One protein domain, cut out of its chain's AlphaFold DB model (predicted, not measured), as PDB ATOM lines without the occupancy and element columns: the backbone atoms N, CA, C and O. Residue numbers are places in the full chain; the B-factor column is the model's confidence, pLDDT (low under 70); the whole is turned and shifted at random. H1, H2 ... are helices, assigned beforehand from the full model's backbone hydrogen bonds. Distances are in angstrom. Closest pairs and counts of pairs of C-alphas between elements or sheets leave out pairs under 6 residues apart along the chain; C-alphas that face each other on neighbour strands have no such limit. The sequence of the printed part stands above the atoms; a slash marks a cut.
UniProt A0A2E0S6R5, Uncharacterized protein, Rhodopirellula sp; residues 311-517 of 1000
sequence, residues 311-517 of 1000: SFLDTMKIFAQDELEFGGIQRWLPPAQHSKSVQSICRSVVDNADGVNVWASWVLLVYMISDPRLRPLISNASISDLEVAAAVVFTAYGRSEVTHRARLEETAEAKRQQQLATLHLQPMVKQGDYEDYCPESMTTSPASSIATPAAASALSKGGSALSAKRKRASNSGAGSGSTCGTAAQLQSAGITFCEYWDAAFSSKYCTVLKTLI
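AT A GLANCE: This is residues 311 to 517 of the 1000 residues of an uncharacterized protein of Rhodopirellula sp (UniProt A0A2E0S6R5). A compact body of short helices is gathered about one end of the long helix H5, with H3 in the middle of the body, crossing H5 and packed on by H1, H2 and H8. The far end of H5, residues 411 to 424, sticks out, and residues 425 to 452 swing out in a wide loop that returns through H6 to the body; residues 474 to 483 stick out in a smaller loop. The printed part has 207 residues with nine named helices, H1 to H9 in order along the chain, and no named strand: the class is all helix. It is only just loose, close to extended, with a radius of gyration of the C-alphas of 24.8 A, and its elongated outline spans 89 by 48 by 34 A.

IN THESE COORDINATES: H5, residues 385 to 424, is 58.0 A long, from C-alpha 385 at (-7.315, -42.475, -27.317) to C-alpha 424 at (21.605, -12.726, 13.195). Before it come H1, residues 312 to 325, 20.2 A; H2, residues 340 to 350, 15.5 A; H3, residues 357 to 370, 19.7 A; and H4, residues 375 to 379. After it come H6, residues 453 to 467, 21.8 A; H7, residues 486 to 490; H8, residues 495 to 505, 15.7 A; and H9, residues 510 to 514, with C-alpha 514 at (11.397, -42.484, -12.570).

HOW THE PARTS SIT: With residues 388 to 395 alone H5 touches H3, only just about perpendicular at 71 degrees; the closest C-alphas, of Trp 362 and Ala 391, are 4.7 A apart. H5 touches H6 at a steep tilt of 59 degrees, opposite ways, by residues 402 to 410 of H5 and 463 to 467 of H6 alone, closest at C-alphas 406 and 467, 5.1 A. With residues 398 to 402 alone H5 touches H9, closest at C-alphas 398 and 513, 6.3 A. H3 touches H8 with residues 363 to 367 alone, at a shallow tilt of 9 degrees, opposite ways, closest at C-alphas 363 and 498, 7.3 A. H2 touches H3 at a steep tilt of 48 degrees, closest at C-alphas 349 and 357, 4.3 A, and H1 at a steep tilt of 49 degrees, closest at C-alphas 320 and 346, 4.5 A. H7 touches H3, closest at C-alphas 370 and 490, 4.6 A; H4 touches H3 only at the corner, closest at C-alphas 369 and 375, 5.4 A. In H6, 10 of 11 O i to N i+4 pairs are within hydrogen-bond range; in the other eight helices every such pair is.

THE WHOLE: The C-alphas of Asn 380 and Asp 436, the two farthest apart, are 89.1 A apart. The printed part has no cut. The links H1 to H2, H5 to H6 and H6 to H7 are long. The mean pLDDT of the printed part is 72.5, and it is under 70 at residue 353, residues 424 to 464 and residues 468 to 494.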
ATOM      1  N   SER A 311       3.976 -50.250 -29.964       90.31
ATOM      2  CA  SER A 311       4.880 -49.612 -29.017       90.31
ATOM      3  C   SER A 311       4.708 -48.104 -29.149       90.31
ATOM      4  O   SER A 311       5.103 -47.505 -30.157       90.31
ATOM      5  N   PHE A 312       4.117 -47.489 -28.122       91.38
ATOM      6  CA  PHE A 312       3.939 -46.038 -28.072       91.38
ATOM      7  C   PHE A 312       5.292 -45.328 -28.169       91.38
ATOM      8  O   PHE A 312       5.445 -44.345 -28.890       91.38
ATOM      9  N   LEU A 313       6.305 -45.875 -27.494       91.19
ATOM     10  CA  LEU A 313       7.637 -45.282 -27.419       91.19
ATOM     11  C   LEU A 313       8.368 -45.336 -28.753       91.19
ATOM     12  O   LEU A 313       9.039 -44.372 -29.096       91.19
ATOM     13  N   ASP A 314       8.224 -46.409 -29.532       91.94
ATOM     14  CA  ASP A 314       8.881 -46.471 -30.842       91.94
ATOM     15  C   ASP A 314       8.194 -45.539 -31.852       91.94
ATOM     16  O   ASP A 314       8.865 -44.903 -32.659       91.94
ATOM     17  N   THR A 315       6.880 -45.331 -31.716       92.88
ATOM     18  CA  THR A 315       6.148 -44.305 -32.479       92.88
ATOM     19  C   THR A 315       6.599 -42.889 -32.103       92.88
ATOM     20  O   THR A 315       6.875 -42.074 -32.983       92.88
ATOM     21  N   MET A 316       6.744 -42.588 -30.808       94.81
ATOM     22  CA  MET A 316       7.229 -41.276 -30.360       94.81
ATOM     23  C   MET A 316       8.715 -41.048 -30.664       94.81
ATOM     24  O   MET A 316       9.096 -39.909 -30.925       94.81
ATOM     25  N   LYS A 317       9.547 -42.099 -30.706       94.44
ATOM     26  CA  LYS A 317      10.937 -42.014 -31.186       94.44
ATOM     27  C   LYS A 317      11.015 -41.613 -32.652       94.44
ATOM     28  O   LYS A 317      11.843 -40.771 -32.964       94.44
ATOM     29  N   ILE A 318      10.150 -42.143 -33.522       94.81
ATOM     30  CA  ILE A 318      10.111 -41.743 -34.940       94.81
ATOM     31  C   ILE A 318       9.821 -40.238 -35.060       94.81
ATOM     32  O   ILE A 318      10.556 -39.529 -35.741       94.81
ATOM     33  N   PHE A 319       8.816 -39.723 -34.337       95.12
ATOM     34  CA  PHE A 319       8.536 -38.280 -34.307       95.12
ATOM     35  C   PHE A 319       9.690 -37.454 -33.721       95.12
ATOM     36  O   PHE A 319       9.990 -36.371 -34.219       95.12
ATOM     37  N   ALA A 320      10.348 -37.954 -32.674       95.50
ATOM     38  CA  ALA A 320      11.487 -37.281 -32.061       95.50
ATOM     39  C   ALA A 320      12.723 -37.259 -32.980       95.50
ATOM     40  O   ALA A 320      13.412 -36.244 -33.034       95.50
ATOM     41  N   GLN A 321      12.985 -38.333 -33.730       96.12
ATOM     42  CA  GLN A 321      14.064 -38.413 -34.720       96.12
ATOM     43  C   GLN A 321      13.815 -37.463 -35.896       96.12
ATOM     44  O   GLN A 321      14.689 -36.664 -36.211       96.12
ATOM     45  N   ASP A 322      12.608 -37.453 -36.470       95.12
ATOM     46  CA  ASP A 322      12.233 -36.525 -37.552       95.12
ATOM     47  C   ASP A 322      12.318 -35.045 -37.109       95.12
ATOM     48  O   ASP A 322      12.766 -34.169 -37.851       95.12
ATOM     49  N   GLU A 323      11.987 -34.743 -35.851       94.94
ATOM     50  CA  GLU A 323      12.199 -33.414 -35.264       94.94
ATOM     51  C   GLU A 323      13.686 -33.060 -35.058       94.94
ATOM     52  O   GLU A 323      14.057 -31.899 -35.226       94.94
ATOM     53  N   LEU A 324      14.552 -34.024 -34.730       94.69
ATOM     54  CA  LEU A 324      15.986 -33.779 -34.524       94.69
ATOM     55  C   LEU A 324      16.787 -33.702 -35.831       94.69
ATOM     56  O   LEU A 324      17.698 -32.881 -35.929       94.69
ATOM     57  N   GLU A 325      16.461 -34.534 -36.819       94.88
ATOM     58  CA  GLU A 325      17.143 -34.591 -38.118       94.88
ATOM     59  C   GLU A 325      16.631 -33.515 -39.081       94.88
ATOM     60  O   GLU A 325      17.412 -32.875 -39.787       94.88
ATOM     61  N   PHE A 326      15.314 -33.289 -39.101       92.56
ATOM     62  CA  PHE A 326      14.662 -32.464 -40.115       92.56
ATOM     63  C   PHE A 326      13.890 -31.269 -39.538       92.56
ATOM     64  O   PHE A 326      13.640 -30.308 -40.272       92.56
ATOM     65  N   GLY A 327      13.534 -31.276 -38.251       90.25
ATOM     66  CA  GLY A 327      12.591 -30.312 -37.674       90.25
ATOM     67  C   GLY A 327      11.141 -30.628 -38.049       90.25
ATOM     68  O   GLY A 327      10.353 -29.713 -38.296       90.25
ATOM     69  N   GLY A 328      10.803 -31.915 -38.186       88.62
ATOM     70  CA  GLY A 328       9.499 -32.411 -38.628       88.62
ATOM     71  C   GLY A 328       8.280 -31.875 -37.871       88.62
ATOM     72  O   GLY A 328       7.214 -31.760 -38.470       88.62
ATOM     73  N   ILE A 329       8.426 -31.469 -36.604       90.69
ATOM     74  CA  ILE A 329       7.366 -30.834 -35.805       90.69
ATOM     75  C   ILE A 329       7.436 -29.310 -35.970       90.69
ATOM     76  O   ILE A 329       6.429 -28.677 -36.293       90.69
ATOM     77  N   GLN A 330       8.621 -28.707 -35.811       89.06
ATOM     78  CA  GLN A 330       8.794 -27.250 -35.921       89.06
ATOM     79  C   GLN A 330       8.390 -26.690 -37.294       89.06
ATOM     80  O   GLN A 330       7.814 -25.608 -37.352       89.06
ATOM     81  N   ARG A 331       8.574 -27.443 -38.389       89.81
ATOM     82  CA  ARG A 331       8.152 -27.057 -39.755       89.81
ATOM     83  C   ARG A 331       6.661 -26.716 -39.897       89.81
ATOM     84  O   ARG A 331       6.306 -25.978 -40.813       89.81
ATOM     85  N   TRP A 332       5.791 -27.241 -39.031       87.56
ATOM     86  CA  TRP A 332       4.343 -26.970 -39.053       87.56
ATOM     87  C   TRP A 332       3.944 -25.754 -38.202       87.56
ATOM     88  O   TRP A 332       2.801 -25.287 -38.259       87.56
ATOM     89  N   LEU A 333       4.878 -25.225 -37.410       86.62
ATOM     90  CA  LEU A 333       4.671 -24.108 -36.499       86.62
ATOM     91  C   LEU A 333       5.249 -22.805 -37.086       86.62
ATOM     92  O   LEU A 333       6.110 -22.830 -37.965       86.62
ATOM     93  N   PRO A 334       4.788 -21.623 -36.640       84.12
ATOM     94  CA  PRO A 334       5.442 -20.362 -36.972       84.12
ATOM     95  C   PRO A 334       6.855 -20.299 -36.360       84.12
ATOM     96  O   PRO A 334       7.019 -20.731 -35.218       84.12
ATOM     97  N   PRO A 335       7.836 -19.628 -37.002       80.31
ATOM     98  CA  PRO A 335       9.192 -19.462 -36.458       80.31
ATOM     99  C   PRO A 335       9.248 -18.885 -35.035       80.31
ATOM    100  O   PRO A 335      10.106 -19.255 -34.240       80.31
ATOM    101  N   ALA A 336       8.290 -18.023 -34.677       72.38
ATOM    102  CA  ALA A 336       8.153 -17.452 -33.335       72.38
ATOM    103  C   ALA A 336       7.766 -18.473 -32.240       72.38
ATOM    104  O   ALA A 336       7.747 -18.120 -31.064       72.38
ATOM    105  N   GLN A 337       7.424 -19.712 -32.612       75.06
ATOM    106  CA  GLN A 337       7.070 -20.798 -31.694       75.06
ATOM    107  C   GLN A 337       8.133 -21.907 -31.614       75.06
ATOM    108  O   GLN A 337       7.946 -22.879 -30.881       75.06
ATOM    109  N   HIS A 338       9.252 -21.765 -32.328       81.06
ATOM    110  CA  HIS A 338      10.367 -22.704 -32.251       81.06
ATOM    111  C   HIS A 338      11.010 -22.631 -30.858       81.06
ATOM    112  O   HIS A 338      11.448 -21.565 -30.422       81.06
ATOM    113  N   SER A 339      11.084 -23.762 -30.154       81.62
ATOM    114  CA  SER A 339      11.620 -23.827 -28.791       81.62
ATOM    115  C   SER A 339      12.690 -24.901 -28.658       81.62
ATOM    116  O   SER A 339      12.490 -26.059 -29.031       81.62
ATOM    117  N   LYS A 340      13.822 -24.529 -28.049       88.19
ATOM    118  CA  LYS A 340      14.917 -25.459 -27.734       88.19
ATOM    119  C   LYS A 340      14.468 -26.579 -26.790       88.19
ATOM    120  O   LYS A 340      15.003 -27.680 -26.876       88.19
ATOM    121  N   SER A 341      13.456 -26.333 -25.958       89.12
ATOM    122  CA  SER A 341      12.892 -27.336 -25.053       89.12
ATOM    123  C   SER A 341      12.169 -28.465 -25.790       89.12
ATOM    124  O   SER A 341      12.191 -29.593 -25.314       89.12
ATOM    125  N   VAL A 342      11.600 -28.220 -26.982       90.44
ATOM    126  CA  VAL A 342      11.040 -29.299 -27.822       90.44
ATOM    127  C   VAL A 342      12.160 -30.230 -28.294       90.44
ATOM    128  O   VAL A 342      12.056 -31.439 -28.123       90.44
ATOM    129  N   GLN A 343      13.277 -29.680 -28.780       91.31
ATOM    130  CA  GLN A 343      14.449 -30.482 -29.165       91.31
ATOM    131  C   GLN A 343      15.064 -31.229 -27.972       91.31
ATOM    132  O   GLN A 343      15.486 -32.371 -28.126       91.31
ATOM    133  N   SER A 344      15.101 -30.609 -26.789       92.81
ATOM    134  CA  SER A 344      15.556 -31.247 -25.544       92.81
ATOM    135  C   SER A 344      14.694 -32.466 -25.193       92.81
ATOM    136  O   SER A 344      15.215 -33.567 -25.034       92.81
ATOM    137  N   ILE A 345      13.363 -32.308 -25.214       92.94
ATOM    138  CA  ILE A 345      12.402 -33.401 -25.007       92.94
ATOM    139  C   ILE A 345      12.587 -34.506 -26.059       92.94
ATOM    140  O   ILE A 345      12.606 -35.681 -25.698       92.94
ATOM    141  N   CYS A 346      12.775 -34.162 -27.338       94.50
ATOM    142  CA  CYS A 346      13.022 -35.153 -28.388       94.50
ATOM    143  C   CYS A 346      14.323 -35.943 -28.159       94.50
ATOM    144  O   CYS A 346      14.308 -37.165 -28.292       94.50
ATOM    145  N   ARG A 347      15.417 -35.300 -27.720       94.62
ATOM    146  CA  ARG A 347      16.642 -36.015 -27.298       94.62
ATOM    147  C   ARG A 347      16.357 -36.972 -26.144       94.62
ATOM    148  O   ARG A 347      16.683 -38.148 -26.239       94.62
ATOM    149  N   SER A 348      15.631 -36.524 -25.117       93.25
ATOM    150  CA  SER A 348      15.227 -37.380 -23.993       93.25
ATOM    151  C   SER A 348      14.365 -38.591 -24.398       93.25
ATOM    152  O   SER A 348      14.367 -39.594 -23.686       93.25
ATOM    153  N   VAL A 349      13.632 -38.530 -25.519       93.50
ATOM    154  CA  VAL A 349      12.899 -39.680 -26.089       93.50
ATOM    155  C   VAL A 349      13.840 -40.663 -26.798       93.50
ATOM    156  O   VAL A 349      13.663 -41.878 -26.662       93.50
ATOM    157  N   VAL A 350      14.824 -40.155 -27.547       92.69
ATOM    158  CA  VAL A 350      15.730 -40.952 -28.393       92.69
ATOM    159  C   VAL A 350      16.883 -41.565 -27.596       92.69
ATOM    160  O   VAL A 350      17.082 -42.777 -27.658       92.69
ATOM    161  N   ASP A 351      17.607 -40.752 -26.827       84.00
ATOM    162  CA  ASP A 351      18.904 -41.116 -26.239       84.00
ATOM    163  C   ASP A 351      18.777 -42.127 -25.088       84.00
ATOM    164  O   ASP A 351      19.721 -42.856 -24.789       84.00
ATOM    165  N   ASN A 352      17.606 -42.184 -24.439       77.06
ATOM    166  CA  ASN A 352      17.240 -43.097 -23.341       77.06
ATOM    167  C   ASN A 352      18.154 -43.081 -22.090       77.06
ATOM    168  O   ASN A 352      17.855 -43.765 -21.119       77.06
ATOM    169  N   ALA A 353      19.233 -42.296 -22.077       69.62
ATOM    170  CA  ALA A 353      20.261 -42.316 -21.033       69.62
ATOM    171  C   ALA A 353      19.751 -41.921 -19.633       69.62
ATOM    172  O   ALA A 353      20.277 -42.387 -18.624       69.62
ATOM    173  N   ASP A 354      18.717 -41.080 -19.573       73.50
ATOM    174  CA  ASP A 354      18.195 -40.525 -18.323       73.50
ATOM    175  C   ASP A 354      17.003 -41.307 -17.740       73.50
ATOM    176  O   ASP A 354      16.491 -40.934 -16.682       73.50
ATOM    177  N   GLY A 355      16.497 -42.348 -18.409       82.06
ATOM    178  CA  GLY A 355      15.319 -43.113 -17.967       82.06
ATOM    179  C   GLY A 355      13.979 -42.355 -17.982       82.06
ATOM    180  O   GLY A 355      12.961 -42.881 -17.534       82.06
ATOM    181  N   VAL A 356      13.944 -41.116 -18.492       88.75
ATOM    182  CA  VAL A 356      12.727 -40.278 -18.585       88.75
ATOM    183  C   VAL A 356      11.977 -40.420 -19.907       88.75
ATOM    184  O   VAL A 356      10.959 -39.759 -20.100       88.75
ATOM    185  N   ASN A 357      12.448 -41.254 -20.834       91.44
ATOM    186  CA  ASN A 357      11.939 -41.299 -22.205       91.44
ATOM    187  C   ASN A 357      10.424 -41.567 -22.304       91.44
ATOM    188  O   ASN A 357       9.763 -40.993 -23.167       91.44
ATOM    189  N   VAL A 358       9.847 -42.359 -21.392       92.12
ATOM    190  CA  VAL A 358       8.392 -42.576 -21.288       92.12
ATOM    191  C   VAL A 358       7.650 -41.272 -20.987       92.12
ATOM    192  O   VAL A 358       6.661 -40.939 -21.640       92.12
ATOM    193  N   TRP A 359       8.167 -40.497 -20.036       93.50
ATOM    194  CA  TRP A 359       7.618 -39.199 -19.664       93.50
ATOM    195  C   TRP A 359       7.794 -38.168 -20.773       93.50
ATOM    196  O   TRP A 359       6.835 -37.477 -21.109       93.50
ATOM    197  N   ALA A 360       8.978 -38.101 -21.381       94.19
ATOM    198  CA  ALA A 360       9.249 -37.237 -22.523       94.19
ATOM    199  C   ALA A 360       8.318 -37.565 -23.710       94.19
ATOM    200  O   ALA A 360       7.771 -36.654 -24.327       94.19
ATOM    201  N   SER A 361       8.032 -38.850 -23.947       94.88
ATOM    202  CA  SER A 361       7.087 -39.314 -24.975       94.88
ATOM    203  C   SER A 361       5.651 -38.856 -24.695       94.88
ATOM    204  O   SER A 361       4.977 -38.359 -25.595       94.88
ATOM    205  N   TRP A 362       5.175 -38.958 -23.446       94.12
ATOM    206  CA  TRP A 362       3.858 -38.434 -23.057       94.12
ATOM    207  C   TRP A 362       3.771 -36.907 -23.152       94.12
ATOM    208  O   TRP A 362       2.755 -36.382 -23.601       94.12
ATOM    209  N   VAL A 363       4.825 -36.186 -22.761       94.31
ATOM    210  CA  VAL A 363       4.902 -34.723 -22.886       94.31
ATOM    211  C   VAL A 363       4.852 -34.303 -24.355       94.31
ATOM    212  O   VAL A 363       4.063 -33.425 -24.705       94.31
ATOM    213  N   LEU A 364       5.634 -34.961 -25.216       94.38
ATOM    214  CA  LEU A 364       5.660 -34.707 -26.654       94.38
ATOM    215  C   LEU A 364       4.291 -34.982 -27.297       94.38
ATOM    216  O   LEU A 364       3.793 -34.139 -28.040       94.38
ATOM    217  N   LEU A 365       3.626 -36.086 -26.935       94.44
ATOM    218  CA  LEU A 365       2.266 -36.382 -27.396       94.44
ATOM    219  C   LEU A 365       1.265 -35.295 -26.979       94.44
ATOM    220  O   LEU A 365       0.507 -34.798 -27.811       94.44
ATOM    221  N   VAL A 366       1.253 -34.913 -25.697       92.75
ATOM    222  CA  VAL A 366       0.331 -33.886 -25.184       92.75
ATOM    223  C   VAL A 366       0.570 -32.550 -25.890       92.75
ATOM    224  O   VAL A 366      -0.400 -31.900 -26.277       92.75
ATOM    225  N   TYR A 367       1.825 -32.167 -26.133       91.38
ATOM    226  CA  TYR A 367       2.173 -30.976 -26.912       91.38
ATOM    227  C   TYR A 367       1.643 -31.048 -28.356       91.38
ATOM    228  O   TYR A 367       0.928 -30.145 -28.795       91.38
ATOM    229  N   MET A 368       1.895 -32.152 -29.068       91.81
ATOM    230  CA  MET A 368       1.446 -32.336 -30.455       91.81
ATOM    231  C   MET A 368      -0.089 -32.400 -30.600       91.81
ATOM    232  O   MET A 368      -0.628 -31.949 -31.605       91.81
ATOM    233  N   ILE A 369      -0.832 -32.915 -29.613       90.44
ATOM    234  CA  ILE A 369      -2.311 -32.889 -29.641       90.44
ATOM    235  C   ILE A 369      -2.849 -31.486 -29.326       90.44
ATOM    236  O   ILE A 369      -3.929 -31.102 -29.788       90.44
ATOM    237  N   SER A 370      -2.115 -30.705 -28.538       87.31
ATOM    238  CA  SER A 370      -2.552 -29.382 -28.096       87.31
ATOM    239  C   SER A 370      -2.631 -28.392 -29.256       87.31
ATOM    240  O   SER A 370      -3.664 -27.733 -29.407       87.31
ATOM    241  N   ASP A 371      -1.625 -28.363 -30.140       86.19
ATOM    242  CA  ASP A 371      -1.668 -27.535 -31.350       86.19
ATOM    243  C   ASP A 371      -2.470 -28.206 -32.491       86.19
ATOM    244  O   ASP A 371      -2.116 -29.302 -32.936       86.19
ATOM    245  N   PRO A 372      -3.530 -27.567 -33.031       87.19
ATOM    246  CA  PRO A 372      -4.301 -28.103 -34.154       87.19
ATOM    247  C   PRO A 372      -3.487 -28.457 -35.406       87.19
ATOM    248  O   PRO A 372      -3.914 -29.329 -36.160       87.19
ATOM    249  N   ARG A 373      -2.339 -27.806 -35.637       88.69
ATOM    250  CA  ARG A 373      -1.478 -28.002 -36.817       88.69
ATOM    251  C   ARG A 373      -0.659 -29.287 -36.755       88.69
ATOM    252  O   ARG A 373      -0.257 -29.788 -37.796       88.69
ATOM    253  N   LEU A 374      -0.425 -29.806 -35.549       89.81
ATOM    254  CA  LEU A 374       0.363 -31.016 -35.302       89.81
ATOM    255  C   LEU A 374      -0.509 -32.280 -35.215       89.81
ATOM    256  O   LEU A 374      -0.023 -33.385 -35.455       89.81
ATOM    257  N   ARG A 375      -1.819 -32.134 -34.971       88.75
ATOM    258  CA  ARG A 375      -2.789 -33.247 -34.973       88.75
ATOM    259  C   ARG A 375      -2.779 -34.110 -36.248       88.75
ATOM    260  O   ARG A 375      -2.893 -35.323 -36.084       88.75
ATOM    261  N   PRO A 376      -2.607 -33.574 -37.477       88.94
ATOM    262  CA  PRO A 376      -2.498 -34.392 -38.689       88.94
ATOM    263  C   PRO A 376      -1.320 -35.378 -38.677       88.94
ATOM    264  O   PRO A 376      -1.415 -36.455 -39.261       88.94
ATOM    265  N   LEU A 377      -0.216 -35.045 -37.994       88.75
ATOM    266  CA  LEU A 377       0.921 -35.958 -37.834       88.75
ATOM    267  C   LEU A 377       0.521 -37.165 -36.976       88.75
ATOM    268  O   LEU A 377       0.811 -38.306 -37.327       88.75
ATOM    269  N   ILE A 378      -0.217 -36.917 -35.890       88.00
ATOM    270  CA  ILE A 378      -0.709 -37.953 -34.972       88.00
ATOM    271  C   ILE A 378      -1.818 -38.794 -35.606       88.00
ATOM    272  O   ILE A 378      -1.837 -40.001 -35.394       88.00
ATOM    273  N   SER A 379      -2.720 -38.208 -36.404       79.56
ATOM    274  CA  SER A 379      -3.831 -38.955 -37.020       79.56
ATOM    275  C   SER A 379      -3.377 -40.030 -38.010       79.56
ATOM    276  O   SER A 379      -4.137 -40.949 -38.298       79.56
ATOM    277  N   ASN A 380      -2.149 -39.918 -38.526       76.69
ATOM    278  CA  ASN A 380      -1.524 -40.916 -39.394       76.69
ATOM    279  C   ASN A 380      -0.703 -41.964 -38.614       76.69
ATOM    280  O   ASN A 380      -0.254 -42.948 -39.201       76.69
ATOM    281  N   ALA A 381      -0.494 -41.768 -37.310       83.69
ATOM    282  CA  ALA A 381       0.186 -42.716 -36.437       83.69
ATOM    283  C   ALA A 381      -0.812 -43.658 -35.752       83.69
ATOM    284  O   ALA A 381      -1.974 -43.329 -35.535       83.69
ATOM    285  N   SER A 382      -0.343 -44.837 -35.346       83.06
ATOM    286  CA  SER A 382      -1.169 -45.863 -34.696       83.06
ATOM    287  C   SER A 382      -1.419 -45.597 -33.201       83.06
ATOM    288  O   SER A 382      -1.512 -46.543 -32.421       83.06
ATOM    289  N   ILE A 383      -1.524 -44.325 -32.799       89.25
ATOM    290  CA  ILE A 383      -1.757 -43.875 -31.417       89.25
ATOM    291  C   ILE A 383      -3.258 -43.919 -31.102       89.25
ATOM    292  O   ILE A 383      -4.088 -43.467 -31.885       89.25
ATOM    293  N   SER A 384      -3.600 -44.451 -29.933       88.19
ATOM    294  CA  SER A 384      -4.972 -44.653 -29.463       88.19
ATOM    295  C   SER A 384      -5.402 -43.611 -28.425       88.19
ATOM    296  O   SER A 384      -4.598 -43.136 -27.620       88.19
ATOM    297  N   ASP A 385      -6.707 -43.332 -28.351       86.69
ATOM    298  CA  ASP A 385      -7.315 -42.475 -27.317       86.69
ATOM    299  C   ASP A 385      -6.925 -42.880 -25.885       86.69
ATOM    300  O   ASP A 385      -6.873 -42.036 -24.991       86.69
ATOM    301  N   LEU A 386      -6.649 -44.170 -25.646       88.00
ATOM    302  CA  LEU A 386      -6.242 -44.669 -24.333       88.00
ATOM    303  C   LEU A 386      -4.826 -44.205 -23.957       88.00
ATOM    304  O   LEU A 386      -4.604 -43.845 -22.801       88.00
ATOM    305  N   GLU A 387      -3.894 -44.149 -24.912       91.12
ATOM    306  CA  GLU A 387      -2.555 -43.581 -24.694       91.12
ATOM    307  C   GLU A 387      -2.615 -42.060 -24.547       91.12
ATOM    308  O   GLU A 387      -1.909 -41.509 -23.706       91.12
ATOM    309  N   VAL A 388      -3.505 -41.381 -25.281       90.06
ATOM    310  CA  VAL A 388      -3.771 -39.944 -25.095       90.06
ATOM    311  C   VAL A 388      -4.286 -39.667 -23.679       90.06
ATOM    312  O   VAL A 388      -3.736 -38.821 -22.972       90.06
ATOM    313  N   ALA A 389      -5.302 -40.407 -23.230       89.50
ATOM    314  CA  ALA A 389      -5.857 -40.274 -21.885       89.50
ATOM    315  C   ALA A 389      -4.821 -40.618 -20.799       89.50
ATOM    316  O   ALA A 389      -4.733 -39.914 -19.791       89.50
ATOM    317  N   ALA A 390      -4.001 -41.652 -21.012       90.62
ATOM    318  CA  ALA A 390      -2.894 -41.991 -20.123       90.62
ATOM    319  C   ALA A 390      -1.862 -40.854 -20.051       90.62
ATOM    320  O   ALA A 390      -1.541 -40.400 -18.954       90.62
ATOM    321  N   ALA A 391      -1.391 -40.341 -21.192       92.06
ATOM    322  CA  ALA A 391      -0.414 -39.256 -21.257       92.06
ATOM    323  C   ALA A 391      -0.904 -37.995 -20.531       92.06
ATOM    324  O   ALA A 391      -0.149 -37.384 -19.773       92.06
ATOM    325  N   VAL A 392      -2.180 -37.635 -20.689       89.12
ATOM    326  CA  VAL A 392      -2.789 -36.505 -19.972       89.12
ATOM    327  C   VAL A 392      -2.860 -36.769 -18.465       89.12
ATOM    328  O   VAL A 392      -2.405 -35.937 -17.683       89.12
ATOM    329  N   VAL A 393      -3.354 -37.931 -18.023       88.25
ATOM    330  CA  VAL A 393      -3.431 -38.262 -16.586       88.25
ATOM    331  C   VAL A 393      -2.044 -38.314 -15.936       88.25
ATOM    332  O   VAL A 393      -1.860 -37.773 -14.841       88.25
ATOM    333  N   PHE A 394      -1.055 -38.920 -16.594       90.50
ATOM    334  CA  PHE A 394       0.298 -39.020 -16.053       90.50
ATOM    335  C   PHE A 394       1.025 -37.674 -16.067       90.50
ATOM    336  O   PHE A 394       1.590 -37.306 -15.040       90.50
ATOM    337  N   THR A 395       0.953 -36.877 -17.139       90.31
ATOM    338  CA  THR A 395       1.534 -35.518 -17.125       90.31
ATOM    339  C   THR A 395       0.854 -34.620 -16.081       90.31
ATOM    340  O   THR A 395       1.544 -33.892 -15.364       90.31
ATOM    341  N   ALA A 396      -0.462 -34.731 -15.875       86.88
ATOM    342  CA  ALA A 396      -1.165 -34.054 -14.783       86.88
ATOM    343  C   ALA A 396      -0.640 -34.463 -13.391       86.88
ATOM    344  O   ALA A 396      -0.422 -33.599 -12.534       86.88
ATOM    345  N   TYR A 397      -0.409 -35.765 -13.169       87.75
ATOM    346  CA  TYR A 397       0.210 -36.291 -11.949       87.75
ATOM    347  C   TYR A 397       1.629 -35.753 -11.747       87.75
ATOM    348  O   TYR A 397       1.893 -35.084 -10.748       87.75
ATOM    349  N   GLY A 398       2.527 -36.004 -12.705       88.56
ATOM    350  CA  GLY A 398       3.942 -35.656 -12.594       88.56
ATOM    351  C   GLY A 398       4.146 -34.154 -12.419       88.56
ATOM    352  O   GLY A 398       4.929 -33.734 -11.569       88.56
ATOM    353  N   ARG A 399       3.358 -33.325 -13.120       86.88
ATOM    354  CA  ARG A 399       3.359 -31.875 -12.902       86.88
ATOM    355  C   ARG A 399       2.935 -31.513 -11.479       86.88
ATOM    356  O   ARG A 399       3.585 -30.676 -10.861       86.88
ATOM    357  N   SER A 400       1.876 -32.134 -10.957       83.69
ATOM    358  CA  SER A 400       1.389 -31.872  -9.596       83.69
ATOM    359  C   SER A 400       2.442 -32.209  -8.537       83.69
ATOM    360  O   SER A 400       2.681 -31.388  -7.656       83.69
ATOM    361  N   GLU A 401       3.103 -33.362  -8.653       83.06
ATOM    362  CA  GLU A 401       4.149 -33.803  -7.717       83.06
ATOM    363  C   GLU A 401       5.428 -32.956  -7.803       83.06
ATOM    364  O   GLU A 401       5.922 -32.492  -6.775       83.06
ATOM    365  N   VAL A 402       5.942 -32.684  -9.011       86.69
ATOM    366  CA  VAL A 402       7.144 -31.850  -9.200       86.69
ATOM    367  C   VAL A 402       6.903 -30.427  -8.689       86.69
ATOM    368  O   VAL A 402       7.700 -29.910  -7.909       86.69
ATOM    369  N   THR A 403       5.767 -29.812  -9.043       84.94
ATOM    370  CA  THR A 403       5.389 -28.480  -8.538       84.94
ATOM    371  C   THR A 403       5.203 -28.478  -7.011       84.94
ATOM    372  O   THR A 403       5.542 -27.501  -6.343       84.94
ATOM    373  N   HIS A 404       4.644 -29.548  -6.437       80.94
ATOM    374  CA  HIS A 404       4.453 -29.675  -4.991       80.94
ATOM    375  C   HIS A 404       5.793 -29.745  -4.249       80.94
ATOM    376  O   HIS A 404       5.988 -28.994  -3.293       80.94
ATOM    377  N   ARG A 405       6.737 -30.569  -4.722       78.94
ATOM    378  CA  ARG A 405       8.078 -30.675  -4.128       78.94
ATOM    379  C   ARG A 405       8.885 -29.387  -4.261       78.94
ATOM    380  O   ARG A 405       9.418 -28.933  -3.254       78.94
ATOM    381  N   ALA A 406       8.870 -28.746  -5.432       83.88
ATOM    382  CA  ALA A 406       9.526 -27.453  -5.636       83.88
ATOM    383  C   ALA A 406       9.063 -26.391  -4.622       83.88
ATOM    384  O   ALA A 406       9.882 -25.663  -4.069       83.88
ATOM    385  N   ARG A 407       7.760 -26.344  -4.306       81.94
ATOM    386  CA  ARG A 407       7.225 -25.431  -3.278       81.94
ATOM    387  C   ARG A 407       7.567 -25.825  -1.850       81.94
ATOM    388  O   ARG A 407       7.728 -24.936  -1.018       81.94
ATOM    389  N   LEU A 408       7.599 -27.120  -1.531       78.19
ATOM    390  CA  LEU A 408       7.995 -27.567  -0.193       78.19
ATOM    391  C   LEU A 408       9.445 -27.182   0.092       78.19
ATOM    392  O   LEU A 408       9.729 -26.711   1.191       78.19
ATOM    393  N   GLU A 409      10.318 -27.308  -0.906       80.00
ATOM    394  CA  GLU A 409      11.704 -26.861  -0.819       80.00
ATOM    395  C   GLU A 409      11.810 -25.338  -0.703       80.00
ATOM    396  O   GLU A 409      12.362 -24.868   0.282       80.00
ATOM    397  N   GLU A 410      11.170 -24.563  -1.587       81.19
ATOM    398  CA  GLU A 410      11.130 -23.090  -1.493       81.19
ATOM    399  C   GLU A 410      10.608 -22.614  -0.119       81.19
ATOM    400  O   GLU A 410      11.135 -21.676   0.478       81.19
ATOM    401  N   THR A 411       9.617 -23.312   0.452       80.19
ATOM    402  CA  THR A 411       9.094 -23.029   1.801       80.19
ATOM    403  C   THR A 411      10.088 -23.409   2.907       80.19
ATOM    404  O   THR A 411      10.164 -22.719   3.926       80.19
ATOM    405  N   ALA A 412      10.831 -24.506   2.752       76.56
ATOM    406  CA  ALA A 412      11.847 -24.942   3.709       76.56
ATOM    407  C   ALA A 412      13.083 -24.029   3.676       76.56
ATOM    408  O   ALA A 412      13.588 -23.648   4.731       76.56
ATOM    409  N   GLU A 413      13.519 -23.615   2.487       80.19
ATOM    410  CA  GLU A 413      14.580 -22.630   2.282       80.19
ATOM    411  C   GLU A 413      14.187 -21.266   2.847       80.19
ATOM    412  O   GLU A 413      14.949 -20.706   3.631       80.19
ATOM    413  N   ALA A 414      12.977 -20.770   2.560       81.19
ATOM    414  CA  ALA A 414      12.474 -19.522   3.134       81.19
ATOM    415  C   ALA A 414      12.438 -19.568   4.672       81.19
ATOM    416  O   ALA A 414      12.862 -18.620   5.331       81.19
ATOM    417  N   LYS A 415      12.014 -20.693   5.270       80.62
ATOM    418  CA  LYS A 415      12.076 -20.900   6.728       80.62
ATOM    419  C   LYS A 415      13.511 -20.934   7.256       80.62
ATOM    420  O   LYS A 415      13.777 -20.326   8.288       80.62
ATOM    421  N   ARG A 416      14.438 -21.605   6.565       78.69
ATOM    422  CA  ARG A 416      15.860 -21.663   6.948       78.69
ATOM    423  C   ARG A 416      16.513 -20.278   6.859       78.69
ATOM    424  O   ARG A 416      17.235 -19.893   7.771       78.69
ATOM    425  N   GLN A 417      16.207 -19.499   5.821       82.25
ATOM    426  CA  GLN A 417      16.635 -18.103   5.683       82.25
ATOM    427  C   GLN A 417      16.035 -17.215   6.781       82.25
ATOM    428  O   GLN A 417      16.763 -16.437   7.392       82.25
ATOM    429  N   GLN A 418      14.747 -17.375   7.104       81.25
ATOM    430  CA  GLN A 418      14.106 -16.656   8.208       81.25
ATOM    431  C   GLN A 418      14.737 -17.013   9.566       81.25
ATOM    432  O   GLN A 418      14.976 -16.122  10.377       81.25
ATOM    433  N   GLN A 419      15.064 -18.287   9.813       80.19
ATOM    434  CA  GLN A 419      15.772 -18.720  11.024       80.19
ATOM    435  C   GLN A 419      17.181 -18.120  11.107       80.19
ATOM    436  O   GLN A 419      17.538 -17.573  12.145       80.19
ATOM    437  N   LEU A 420      17.952 -18.148  10.014       80.12
ATOM    438  CA  LEU A 420      19.280 -17.530   9.947       80.12
ATOM    439  C   LEU A 420      19.222 -16.011  10.174       80.12
ATOM    440  O   LEU A 420      20.016 -15.486  10.948       80.12
ATOM    441  N   ALA A 421      18.250 -15.316   9.576       80.06
ATOM    442  CA  ALA A 421      18.017 -13.892   9.821       80.06
ATOM    443  C   ALA A 421      17.618 -13.608  11.281       80.06
ATOM    444  O   ALA A 421      18.076 -12.630  11.862       80.06
ATOM    445  N   THR A 422      16.817 -14.484  11.899       78.31
ATOM    446  CA  THR A 422      16.427 -14.360  13.316       78.31
ATOM    447  C   THR A 422      17.623 -14.564  14.251       78.31
ATOM    448  O   THR A 422      17.776 -13.820  15.215       78.31
ATOM    449  N   LEU A 423      18.505 -15.526  13.950       74.56
ATOM    450  CA  LEU A 423      19.746 -15.757  14.700       74.56
ATOM    451  C   LEU A 423      20.719 -14.574  14.579       74.56
ATOM    452  O   LEU A 423      21.353 -14.209  15.562       74.56
ATOM    453  N   HIS A 424      20.788 -13.928  13.411       67.44
ATOM    454  CA  HIS A 424      21.605 -12.726  13.195       67.44
ATOM    455  C   HIS A 424      21.048 -11.462  13.883       67.44
ATOM    456  O   HIS A 424      21.746 -10.455  13.973       67.44
ATOM    457  N   LEU A 425      19.793 -11.500  14.348       60.66
ATOM    458  CA  LEU A 425      19.095 -10.390  15.005       60.66
ATOM    459  C   LEU A 425      18.964 -10.556  16.528       60.66
ATOM    460  O   LEU A 425      18.322  -9.720  17.165       60.66
ATOM    461  N   GLN A 426      19.576 -11.578  17.137       48.28
ATOM    462  CA  GLN A 426      19.772 -11.579  18.590       48.28
ATOM    463  C   GLN A 426      20.878 -10.571  18.947       48.28
ATOM    464  O   GLN A 426      22.035 -10.797  18.588       48.28
ATOM    465  N   PRO A 427      20.572  -9.456  19.641       46.91
ATOM    466  CA  PRO A 427      21.613  -8.543  20.084       46.91
ATOM    467  C   PRO A 427      22.460  -9.241  21.149       46.91
ATOM    468  O   PRO A 427      21.916  -9.886  22.048       46.91
ATOM    469  N   MET A 428      23.783  -9.086  21.073       45.34
ATOM    470  CA  MET A 428      24.688  -9.580  22.110       45.34
ATOM    471  C   MET A 428      24.304  -8.961  23.458       45.34
ATOM    472  O   MET A 428      24.545  -7.777  23.708       45.34
ATOM    473  N   VAL A 429      23.699  -9.767  24.331       46.69
ATOM    474  CA  VAL A 429      23.511  -9.405  25.734       46.69
ATOM    475  C   VAL A 429      24.902  -9.262  26.336       46.69
ATOM    476  O   VAL A 429      25.705 -10.190  26.265       46.69
ATOM    477  N   LYS A 430      25.187  -8.071  26.876       50.88
ATOM    478  CA  LYS A 430      26.489  -7.700  27.436       50.88
ATOM    479  C   LYS A 430      26.999  -8.780  28.391       50.88
ATOM    480  O   LYS A 430      26.446  -8.950  29.476       50.88
ATOM    481  N   GLN A 431      28.078  -9.448  28.003       40.66
ATOM    482  CA  GLN A 431      28.893 -10.229  28.920       40.66
ATOM    483  C   GLN A 431      29.953  -9.272  29.472       40.66
ATOM    484  O   GLN A 431      30.720  -8.695  28.702       40.66
ATOM    485  N   GLY A 432      29.887  -9.001  30.774       41.16
ATOM    486  CA  GLY A 432      30.775  -8.050  31.435       41.16
ATOM    487  C   GLY A 432      32.169  -8.624  31.673       41.16
ATOM    488  O   GLY A 432      32.308  -9.812  31.948       41.16
ATOM    489  N   ASP A 433      33.147  -7.728  31.572       45.56
ATOM    490  CA  ASP A 433      34.381  -7.642  32.353       45.56
ATOM    491  C   ASP A 433      35.155  -8.944  32.635       45.56
ATOM    492  O   ASP A 433      34.880  -9.655  33.599       45.56
ATOM    493  N   TYR A 434      36.232  -9.163  31.872       38.00
ATOM    494  CA  TYR A 434      37.540  -9.514  32.443       38.00
ATOM    495  C   TYR A 434      38.666  -9.059  31.496       38.00
ATOM    496  O   TYR A 434      38.567  -9.236  30.282       38.00
ATOM    497  N   GLU A 435      39.697  -8.418  32.050       40.84
ATOM    498  CA  GLU A 435      40.787  -7.757  31.310       40.84
ATOM    499  C   GLU A 435      41.950  -8.699  30.919       40.84
ATOM    500  O   GLU A 435      42.063  -9.816  31.420       40.84
ATOM    501  N   ASP A 436      42.826  -8.175  30.050       40.97
ATOM    502  CA  ASP A 436      44.235  -8.540  29.822       40.97
ATOM    503  C   ASP A 436      44.625  -9.992  29.471       40.97
ATOM    504  O   ASP A 436      44.848 -10.830  30.340       40.97
ATOM    505  N   TYR A 437      44.952 -10.222  28.186       32.97
ATOM    506  CA  TYR A 437      46.367 -10.342  27.764       32.97
ATOM    507  C   TYR A 437      46.550 -10.301  26.229       32.97
ATOM    508  O   TYR A 437      45.741 -10.832  25.472       32.97
ATOM    509  N   CYS A 438      47.657  -9.717  25.766       33.53
ATOM    510  CA  CYS A 438      48.155  -9.722  24.377       33.53
ATOM    511  C   CYS A 438      49.689  -9.466  24.432       33.53
ATOM    512  O   CYS A 438      50.112  -8.895  25.441       33.53
ATOM    513  N   PRO A 439      50.534  -9.791  23.420       53.44
ATOM    514  CA  PRO A 439      50.189 -10.141  22.033       53.44
ATOM    515  C   PRO A 439      51.064 -11.245  21.355       53.44
ATOM    516  O   PRO A 439      51.842 -11.942  21.997       53.44
ATOM    517  N   GLU A 440      50.942 -11.317  20.018       33.53
ATOM    518  CA  GLU A 440      51.890 -11.838  19.000       33.53
ATOM    519  C   GLU A 440      52.088 -13.356  18.771       33.53
ATOM    520  O   GLU A 440      52.807 -14.053  19.480       33.53
ATOM    521  N   SER A 441      51.627 -13.845  17.607       32.78
ATOM    522  CA  SER A 441      52.518 -14.173  16.464       32.78
ATOM    523  C   SER A 441      51.739 -14.645  15.213       32.78
ATOM    524  O   SER A 441      50.553 -14.957  15.268       32.78
ATOM    525  N   MET A 442      52.393 -14.608  14.044       36.12
ATOM    526  CA  MET A 442      51.805 -14.876  12.718       36.12
ATOM    527  C   MET A 442      51.638 -16.377  12.398       36.12
ATOM    528  O   MET A 442      52.500 -17.166  12.769       36.12
ATOM    529  N   THR A 443      50.670 -16.752  11.541       31.50
ATOM    530  CA  THR A 443      50.956 -17.532  10.301       31.50
ATOM    531  C   THR A 443      49.779 -17.637   9.308       31.50
ATOM    532  O   THR A 443      48.631 -17.898   9.640       31.50
ATOM    533  N   THR A 444      50.152 -17.442   8.047       32.69
ATOM    534  CA  THR A 444      49.494 -17.558   6.729       32.69
ATOM    535  C   THR A 444      48.536 -18.732   6.388       32.69
ATOM    536  O   THR A 444      48.933 -19.886   6.508       32.69
ATOM    537  N   SER A 445      47.453 -18.391   5.655       29.14
ATOM    538  CA  SER A 445      46.896 -19.083   4.448       29.14
ATOM    539  C   SER A 445      46.206 -20.471   4.555       29.14
ATOM    540  O   SER A 445      46.422 -21.174   5.534       29.14
ATOM    541  N   PRO A 446      45.422 -20.932   3.532       43.59
ATOM    542  CA  PRO A 446      45.072 -20.305   2.242       43.59
ATOM    543  C   PRO A 446      43.558 -20.209   1.898       43.59
ATOM    544  O   PRO A 446      42.677 -20.714   2.585       43.59
ATOM    545  N   ALA A 447      43.296 -19.565   0.756       31.36
ATOM    546  CA  ALA A 447      42.008 -19.304   0.111       31.36
ATOM    547  C   ALA A 447      41.019 -20.485  -0.028       31.36
ATOM    548  O   ALA A 447      41.371 -21.561  -0.515       31.36
ATOM    549  N   SER A 448      39.736 -20.207   0.230       32.00
ATOM    550  CA  SER A 448      38.607 -20.977  -0.303       32.00
ATOM    551  C   SER A 448      38.249 -20.500  -1.717       32.00
ATOM    552  O   SER A 448      38.233 -19.304  -2.015       32.00
ATOM    553  N   SER A 449      37.977 -21.443  -2.618       31.33
ATOM    554  CA  SER A 449      37.657 -21.161  -4.017       31.33
ATOM    555  C   SER A 449      36.305 -20.460  -4.171       31.33
ATOM    556  O   SER A 449      35.261 -20.969  -3.764       31.33
ATOM    557  N   ILE A 450      36.304 -19.305  -4.843       35.66
ATOM    558  CA  ILE A 450      35.071 -18.657  -5.304       35.66
ATOM    559  C   ILE A 450      34.484 -19.517  -6.428       35.66
ATOM    560  O   ILE A 450      34.980 -19.514  -7.555       35.66
ATOM    561  N   ALA A 451      33.423 -20.263  -6.118       31.38
ATOM    562  CA  ALA A 451      32.650 -20.986  -7.118       31.38
ATOM    563  C   ALA A 451      31.971 -20.000  -8.086       31.38
ATOM    564  O   ALA A 451      31.374 -19.003  -7.677       31.38
ATOM    565  N   THR A 452      32.056 -20.283  -9.384       30.31
ATOM    566  CA  THR A 452      31.589 -19.398 -10.455       30.31
ATOM    567  C   THR A 452      30.063 -19.193 -10.386       30.31
ATOM    568  O   THR A 452      29.314 -20.165 -10.522       30.31
ATOM    569  N   PRO A 453      29.545 -17.951 -10.259       33.50
ATOM    570  CA  PRO A 453      28.117 -17.705 -10.003       33.50
ATOM    571  C   PRO A 453      27.174 -18.053 -11.174       33.50
ATOM    572  O   PRO A 453      25.951 -18.026 -11.018       33.50
ATOM    573  N   ALA A 454      27.710 -18.413 -12.344       31.05
ATOM    574  CA  ALA A 454      26.930 -18.778 -13.525       31.05
ATOM    575  C   ALA A 454      26.097 -20.063 -13.334       31.05
ATOM    576  O   ALA A 454      24.940 -20.102 -13.751       31.05
ATOM    577  N   ALA A 455      26.642 -21.088 -12.666       32.69
ATOM    578  CA  ALA A 455      25.935 -22.355 -12.446       32.69
ATOM    579  C   ALA A 455      24.784 -22.208 -11.430       32.69
ATOM    580  O   ALA A 455      23.668 -22.663 -11.676       32.69
ATOM    581  N   ALA A 456      25.025 -21.487 -10.328       30.59
ATOM    582  CA  ALA A 456      24.007 -21.199  -9.315       30.59
ATOM    583  C   ALA A 456      22.846 -20.344  -9.872       30.59
ATOM    584  O   ALA A 456      21.685 -20.572  -9.536       30.59
ATOM    585  N   SER A 457      23.143 -19.399 -10.773       28.06
ATOM    586  CA  SER A 457      22.141 -18.556 -11.445       28.06
ATOM    587  C   SER A 457      21.219 -19.342 -12.394       28.06
ATOM    588  O   SER A 457      20.029 -19.043 -12.503       28.06
ATOM    589  N   ALA A 458      21.733 -20.380 -13.065       31.42
ATOM    590  CA  ALA A 458      20.915 -21.248 -13.913       31.42
ATOM    591  C   ALA A 458      19.950 -22.120 -13.084       31.42
ATOM    592  O   ALA A 458      18.762 -22.204 -13.403       31.42
ATOM    593  N   LEU A 459      20.440 -22.697 -11.979       38.47
ATOM    594  CA  LEU A 459      19.633 -23.473 -11.028       38.47
ATOM    595  C   LEU A 459      18.507 -22.636 -10.391       38.47
ATOM    596  O   LEU A 459      17.369 -23.104 -10.316       38.47
ATOM    597  N   SER A 460      18.776 -21.382 -10.004       44.59
ATOM    598  CA  SER A 460      17.759 -20.519  -9.377       44.59
ATOM    599  C   SER A 460      16.612 -20.137 -10.325       44.59
ATOM    600  O   SER A 460      15.452 -20.090  -9.906       44.59
ATOM    601  N   LYS A 461      16.890 -19.942 -11.624       48.12
ATOM    602  CA  LYS A 461      15.849 -19.676 -12.635       48.12
ATOM    603  C   LYS A 461      14.942 -20.885 -12.882       48.12
ATOM    604  O   LYS A 461      13.733 -20.705 -13.028       48.12
ATOM    605  N   GLY A 462      15.498 -22.098 -12.888       50.19
ATOM    606  CA  GLY A 462      14.723 -23.335 -13.036       50.19
ATOM    607  C   GLY A 462      13.737 -23.558 -11.885       50.19
ATOM    608  O   GLY A 462      12.565 -23.852 -12.123       50.19
ATOM    609  N   GLY A 463      14.174 -23.338 -10.638       56.94
ATOM    610  CA  GLY A 463      13.325 -23.490  -9.450       56.94
ATOM    611  C   GLY A 463      12.060 -22.624  -9.492       56.94
ATOM    612  O   GLY A 463      10.958 -23.128  -9.264       56.94
ATOM    613  N   SER A 464      12.200 -21.354  -9.889       59.72
ATOM    614  CA  SER A 464      11.077 -20.410  -9.986       59.72
ATOM    615  C   SER A 464      10.004 -20.839 -11.001       59.72
ATOM    616  O   SER A 464       8.806 -20.713 -10.738       59.72
ATOM    617  N   ALA A 465      10.408 -21.412 -12.142       70.12
ATOM    618  CA  ALA A 465       9.475 -21.928 -13.146       70.12
ATOM    619  C   ALA A 465       8.712 -23.180 -12.668       70.12
ATOM    620  O   ALA A 465       7.549 -23.379 -13.036       70.12
ATOM    621  N   LEU A 466       9.346 -24.009 -11.828       79.00
ATOM    622  CA  LEU A 466       8.759 -25.237 -11.288       79.00
ATOM    623  C   LEU A 466       7.821 -24.982 -10.099       79.00
ATOM    624  O   LEU A 466       6.809 -25.673  -9.969       79.00
ATOM    625  N   SER A 467       8.103 -23.989  -9.249       72.12
ATOM    626  CA  SER A 467       7.245 -23.660  -8.101       72.12
ATOM    627  C   SER A 467       6.041 -22.777  -8.470       72.12
ATOM    628  O   SER A 467       4.994 -22.830  -7.802       72.12
ATOM    629  N   ALA A 468       6.125 -22.024  -9.575       68.94
ATOM    630  CA  ALA A 468       5.103 -21.088 -10.040       68.94
ATOM    631  C   ALA A 468       3.675 -21.675 -10.043       68.94
ATOM    632  O   ALA A 468       3.363 -22.717 -10.627       68.94
ATOM    633  N   LYS A 469       2.744 -20.975  -9.387       59.41
ATOM    634  CA  LYS A 469       1.320 -21.338  -9.393       59.41
ATOM    635  C   LYS A 469       0.698 -20.870 -10.703       59.41
ATOM    636  O   LYS A 469       0.559 -19.670 -10.914       59.41
ATOM    637  N   ARG A 470       0.283 -21.811 -11.566       57.81
ATOM    638  CA  ARG A 470      -0.453 -21.495 -12.803       57.81
ATOM    639  C   ARG A 470      -1.625 -20.569 -12.464       57.81
ATOM    640  O   ARG A 470      -2.572 -20.988 -11.792       57.81
ATOM    641  N   LYS A 471      -1.557 -19.320 -12.937       42.53
ATOM    642  CA  LYS A 471      -2.665 -18.364 -12.883       42.53
ATOM    643  C   LYS A 471      -3.834 -19.027 -13.610       42.53
ATOM    644  O   LYS A 471      -3.730 -19.317 -14.802       42.53
ATOM    645  N   ARG A 472      -4.902 -19.376 -12.881       42.44
ATOM    646  CA  ARG A 472      -6.110 -19.939 -13.502       42.44
ATOM    647  C   ARG A 472      -6.617 -18.889 -14.487       42.44
ATOM    648  O   ARG A 472      -6.817 -17.747 -14.082       42.44
ATOM    649  N   ALA A 473      -6.764 -19.262 -15.756       36.16
ATOM    650  CA  ALA A 473      -7.348 -18.370 -16.745       36.16
ATOM    651  C   ALA A 473      -8.771 -18.033 -16.288       36.16
ATOM    652  O   ALA A 473      -9.570 -18.932 -16.023       36.16
ATOM    653  N   SER A 474      -9.055 -16.745 -16.133       29.64
ATOM    654  CA  SER A 474     -10.346 -16.237 -15.684       29.64
ATOM    655  C   SER A 474     -11.340 -16.225 -16.844       29.64
ATOM    656  O   SER A 474     -11.734 -15.155 -17.301       29.64
ATOM    657  N   ASN A 475     -11.730 -17.409 -17.318       33.59
ATOM    658  CA  ASN A 475     -12.897 -17.546 -18.184       33.59
ATOM    659  C   ASN A 475     -14.139 -17.803 -17.325       33.59
ATOM    660  O   ASN A 475     -14.129 -18.592 -16.379       33.59
ATOM    661  N   SER A 476     -15.180 -17.046 -17.638       32.66
ATOM    662  CA  SER A 476     -16.417 -16.887 -16.886       32.66
ATOM    663  C   SER A 476     -17.328 -18.120 -16.914       32.66
ATOM    664  O   SER A 476     -17.451 -18.795 -17.929       32.66
ATOM    665  N   GLY A 477     -18.071 -18.319 -15.819       31.22
ATOM    666  CA  GLY A 477     -19.426 -18.880 -15.897       31.22
ATOM    667  C   GLY A 477     -19.611 -20.400 -15.811       31.22
ATOM    668  O   GLY A 477     -20.221 -20.964 -16.707       31.22
ATOM    669  N   ALA A 478     -19.202 -21.040 -14.709       28.03
ATOM    670  CA  ALA A 478     -19.963 -22.134 -14.067       28.03
ATOM    671  C   ALA A 478     -19.311 -22.540 -12.734       28.03
ATOM    672  O   ALA A 478     -18.121 -22.853 -12.679       28.03
ATOM    673  N   GLY A 479     -20.081 -22.556 -11.644       33.41
ATOM    674  CA  GLY A 479     -19.581 -22.937 -10.324       33.41
ATOM    675  C   GLY A 479     -19.474 -24.452 -10.144       33.41
ATOM    676  O   GLY A 479     -20.472 -25.107  -9.871       33.41
ATOM    677  N   SER A 480     -18.261 -25.002 -10.215       29.05
ATOM    678  CA  SER A 480     -17.911 -26.276  -9.573       29.05
ATOM    679  C   SER A 480     -16.400 -26.355  -9.358       29.05
ATOM    680  O   SER A 480     -15.622 -25.840 -10.162       29.05
ATOM    681  N   GLY A 481     -15.963 -27.008  -8.277       30.66
ATOM    682  CA  GLY A 481     -14.551 -27.203  -7.920       30.66
ATOM    683  C   GLY A 481     -13.830 -28.229  -8.801       30.66
ATOM    684  O   GLY A 481     -13.123 -29.090  -8.282       30.66
ATOM    685  N   SER A 482     -14.050 -28.172 -10.115       33.25
ATOM    686  CA  SER A 482     -13.641 -29.206 -11.057       33.25
ATOM    687  C   SER A 482     -12.126 -29.250 -11.250       33.25
ATOM    688  O   SER A 482     -11.461 -28.247 -11.521       33.25
ATOM    689  N   THR A 483     -11.586 -30.458 -11.130       39.72
ATOM    690  CA  THR A 483     -10.253 -30.832 -11.600       39.72
ATOM    691  C   THR A 483     -10.102 -30.497 -13.084       39.72
ATOM    692  O   THR A 483     -11.016 -30.738 -13.867       39.72
ATOM    693  N   CYS A 484      -8.940 -29.974 -13.480       42.19
ATOM    694  CA  CYS A 484      -8.633 -29.612 -14.867       42.19
ATOM    695  C   CYS A 484      -8.698 -30.845 -15.792       42.19
ATOM    696  O   CYS A 484      -7.725 -31.600 -15.853       42.19
ATOM    697  N   GLY A 485      -9.835 -31.052 -16.468       49.25
ATOM    698  CA  GLY A 485     -10.042 -32.166 -17.401       49.25
ATOM    699  C   GLY A 485      -9.261 -32.011 -18.708       49.25
ATOM    700  O   GLY A 485      -8.722 -30.931 -18.980       49.25
ATOM    701  N   THR A 486      -9.226 -33.071 -19.526       52.94
ATOM    702  CA  THR A 486      -8.418 -33.180 -20.766       52.94
ATOM    703  C   THR A 486      -8.396 -31.894 -21.583       52.94
ATOM    704  O   THR A 486      -7.329 -31.355 -21.871       52.94
ATOM    705  N   ALA A 487      -9.577 -31.364 -21.913       49.41
ATOM    706  CA  ALA A 487      -9.722 -30.195 -22.774       49.41
ATOM    707  C   ALA A 487      -9.005 -28.952 -22.219       49.41
ATOM    708  O   ALA A 487      -8.347 -28.244 -22.971       49.41
ATOM    709  N   ALA A 488      -9.057 -28.715 -20.904       52.44
ATOM    710  CA  ALA A 488      -8.423 -27.558 -20.268       52.44
ATOM    711  C   ALA A 488      -6.898 -27.716 -20.085       52.44
ATOM    712  O   ALA A 488      -6.193 -26.719 -19.880       52.44
ATOM    713  N   GLN A 489      -6.376 -28.947 -20.177       59.72
ATOM    714  CA  GLN A 489      -4.939 -29.206 -20.287       59.72
ATOM    715  C   GLN A 489      -4.466 -29.042 -21.733       59.72
ATOM    716  O   GLN A 489      -3.565 -28.237 -21.974       59.72
ATOM    717  N   LEU A 490      -5.134 -29.695 -22.688       61.00
ATOM    718  CA  LEU A 490      -4.825 -29.633 -24.122       61.00
ATOM    719  C   LEU A 490      -4.950 -28.212 -24.702       61.00
ATOM    720  O   LEU A 490      -4.111 -27.781 -25.476       61.00
ATOM    721  N   GLN A 491      -5.921 -27.410 -24.261       59.19
ATOM    722  CA  GLN A 491      -6.023 -25.988 -24.645       59.19
ATOM    723  C   GLN A 491      -4.909 -25.100 -24.054       59.19
ATOM    724  O   GLN A 491      -4.910 -23.890 -24.268       59.19
ATOM    725  N   SER A 492      -3.987 -25.657 -23.263       57.31
ATOM    726  CA  SER A 492      -2.995 -24.887 -22.502       57.31
ATOM    727  C   SER A 492      -1.556 -25.374 -22.607       57.31
ATOM    728  O   SER A 492      -0.664 -24.719 -22.066       57.31
ATOM    729  N   ALA A 493      -1.310 -26.491 -23.291       60.28
ATOM    730  CA  ALA A 493       0.033 -26.998 -23.530       60.28
ATOM    731  C   ALA A 493       0.659 -26.342 -24.776       60.28
ATOM    732  O   ALA A 493       0.951 -26.988 -25.775       60.28
ATOM    733  N   GLY A 494       0.851 -25.021 -24.690       68.06
ATOM    734  CA  GLY A 494       1.716 -24.261 -25.600       68.06
ATOM    735  C   GLY A 494       3.198 -24.385 -25.216       68.06
ATOM    736  O   GLY A 494       3.564 -25.206 -24.383       68.06
ATOM    737  N   ILE A 495       4.058 -23.527 -25.769       70.12
ATOM    738  CA  ILE A 495       5.530 -23.586 -25.601       70.12
ATOM    739  C   ILE A 495       5.974 -23.700 -24.128       70.12
ATOM    740  O   ILE A 495       6.818 -24.531 -23.794       70.12
ATOM    741  N   THR A 496       5.333 -22.946 -23.230       80.88
ATOM    742  CA  THR A 496       5.622 -22.934 -21.781       80.88
ATOM    743  C   THR A 496       5.324 -24.259 -21.064       80.88
ATOM    744  O   THR A 496       5.722 -24.454 -19.914       80.88
ATOM    745  N   PHE A 497       4.628 -25.197 -21.711       87.06
ATOM    746  CA  PHE A 497       4.486 -26.574 -21.238       87.06
ATOM    747  C   PHE A 497       5.763 -27.377 -21.482       87.06
ATOM    748  O   PHE A 497       6.238 -28.027 -20.554       87.06
ATOM    749  N   CYS A 498       6.350 -27.281 -22.677       87.81
ATOM    750  CA  CYS A 498       7.621 -27.930 -22.993       87.81
ATOM    751  C   CYS A 498       8.763 -27.359 -22.145       87.81
ATOM    752  O   CYS A 498       9.524 -28.129 -21.572       87.81
ATOM    753  N   GLU A 499       8.825 -26.036 -21.967       89.06
ATOM    754  CA  GLU A 499       9.812 -25.380 -21.089       89.06
ATOM    755  C   GLU A 499       9.707 -25.853 -19.627       89.06
ATOM    756  O   GLU A 499      10.721 -26.123 -18.984       89.06
ATOM    757  N   TYR A 500       8.485 -26.016 -19.100       91.06
ATOM    758  CA  TYR A 500       8.273 -26.568 -17.757       91.06
ATOM    759  C   TYR A 500       8.799 -28.007 -17.639       91.06
ATOM    760  O   TYR A 500       9.395 -28.358 -16.624       91.06
ATOM    761  N   TRP A 501       8.565 -28.852 -18.647       92.25
ATOM    762  CA  TRP A 501       8.974 -30.260 -18.604       92.25
ATOM    763  C   TRP A 501      10.469 -30.466 -18.841       92.25
ATOM    764  O   TRP A 501      11.064 -31.291 -18.160       92.25
ATOM    765  N   ASP A 502      11.082 -29.672 -19.712       92.44
ATOM    766  CA  ASP A 502      12.534 -29.601 -19.911       92.44
ATOM    767  C   ASP A 502      13.254 -29.210 -18.602       92.44
ATOM    768  O   ASP A 502      14.165 -29.904 -18.138       92.44
ATOM    769  N   ALA A 503      12.742 -28.186 -17.906       91.00
ATOM    770  CA  ALA A 503      13.195 -27.831 -16.562       91.00
ATOM    771  C   ALA A 503      12.927 -28.939 -15.524       91.00
ATOM    772  O   ALA A 503      13.750 -29.156 -14.635       91.00
ATOM    773  N   ALA A 504      11.802 -29.659 -15.618       91.62
ATOM    774  CA  ALA A 504      11.458 -30.735 -14.687       91.62
ATOM    775  C   ALA A 504      12.357 -31.972 -14.855       91.62
ATOM    776  O   ALA A 504      12.812 -32.517 -13.847       91.62
ATOM    777  N   PHE A 505      12.649 -32.392 -16.090       92.50
ATOM    778  CA  PHE A 505      13.563 -33.504 -16.381       92.50
ATOM    779  C   PHE A 505      15.002 -33.179 -15.972       92.50
ATOM    780  O   PHE A 505      15.672 -34.042 -15.409       92.50
ATOM    781  N   SER A 506      15.418 -31.921 -16.145       90.19
ATOM    782  CA  SER A 506      16.714 -31.395 -15.689       90.19
ATOM    783  C   SER A 506      16.800 -31.160 -14.168       90.19
ATOM    784  O   SER A 506      17.860 -30.800 -13.659       90.19
ATOM    785  N   SER A 507      15.699 -31.319 -13.422       89.75
ATOM    786  CA  SER A 507      15.653 -31.086 -11.970       89.75
ATOM    787  C   SER A 507      15.845 -32.369 -11.163       89.75
ATOM    788  O   SER A 507      15.448 -33.454 -11.585       89.75
ATOM    789  N   LYS A 508      16.323 -32.250  -9.918       86.19
ATOM    790  CA  LYS A 508      16.405 -33.388  -8.981       86.19
ATOM    791  C   LYS A 508      15.057 -34.071  -8.692       86.19
ATOM    792  O   LYS A 508      15.024 -35.255  -8.376       86.19
ATOM    793  N   TYR A 509      13.929 -33.374  -8.871       86.94
ATOM    794  CA  TYR A 509      12.586 -33.949  -8.685       86.94
ATOM    795  C   TYR A 509      12.212 -34.988  -9.756       86.94
ATOM    796  O   TYR A 509      11.213 -35.691  -9.613       86.94
ATOM    797  N   CYS A 510      13.017 -35.111 -10.813       89.31
ATOM    798  CA  CYS A 510      12.901 -36.120 -11.859       89.31
ATOM    799  C   CYS A 510      12.879 -37.565 -11.310       89.31
ATOM    800  O   CYS A 510      12.180 -38.425 -11.851       89.31
ATOM    801  N   THR A 511      13.540 -37.829 -10.175       87.56
ATOM    802  CA  THR A 511      13.503 -39.122  -9.459       87.56
ATOM    803  C   THR A 511      12.077 -39.606  -9.158       87.56
ATOM    804  O   THR A 511      11.787 -40.789  -9.315       87.56
ATOM    805  N   VAL A 512      11.140 -38.698  -8.857       86.44
ATOM    806  CA  VAL A 512       9.715 -39.004  -8.596       86.44
ATOM    807  C   VAL A 512       9.014 -39.618  -9.805       86.44
ATOM    808  O   VAL A 512       8.150 -40.490  -9.663       86.44
ATOM    809  N   LEU A 513       9.389 -39.155 -10.997       90.00
ATOM    810  CA  LEU A 513       8.851 -39.608 -12.274       90.00
ATOM    811  C   LEU A 513       9.393 -41.006 -12.592       90.00
ATOM    812  O   LEU A 513       8.617 -41.920 -12.888       90.00
ATOM    813  N   LYS A 514      10.707 -41.194 -12.412       90.19
ATOM    814  CA  LYS A 514      11.397 -42.484 -12.570       90.19
ATOM    815  C   LYS A 514      10.889 -43.540 -11.575       90.19
ATOM    816  O   LYS A 514      10.690 -44.692 -11.941       90.19
ATOM    817  N   THR A 515      10.559 -43.164 -10.335       87.25
ATOM    818  CA  THR A 515       9.961 -44.114  -9.375       87.25
ATOM    819  C   THR A 515       8.553 -44.593  -9.751       87.25
ATOM    820  O   THR A 515       8.111 -45.602  -9.197       87.25
ATOM    821  N   LEU A 516       7.837 -43.925 -10.672       88.31
ATOM    822  CA  LEU A 516       6.553 -44.413 -11.194       88.31
ATOM    823  C   LEU A 516       6.763 -45.390 -12.355       88.31
ATOM    824  O   LEU A 516       6.210 -46.489 -12.330       88.31
ATOM    825  N   ILE A 517       7.516 -44.960 -13.372       89.44
ATOM    826  CA  ILE A 517       7.753 -45.704 -14.610       89.44
ATOM    827  C   ILE A 517       9.060 -45.256 -15.283       89.44
ATOM    828  O   ILE A 517       9.306 -44.062 -15.456       89.44
TER     829      ILE A 517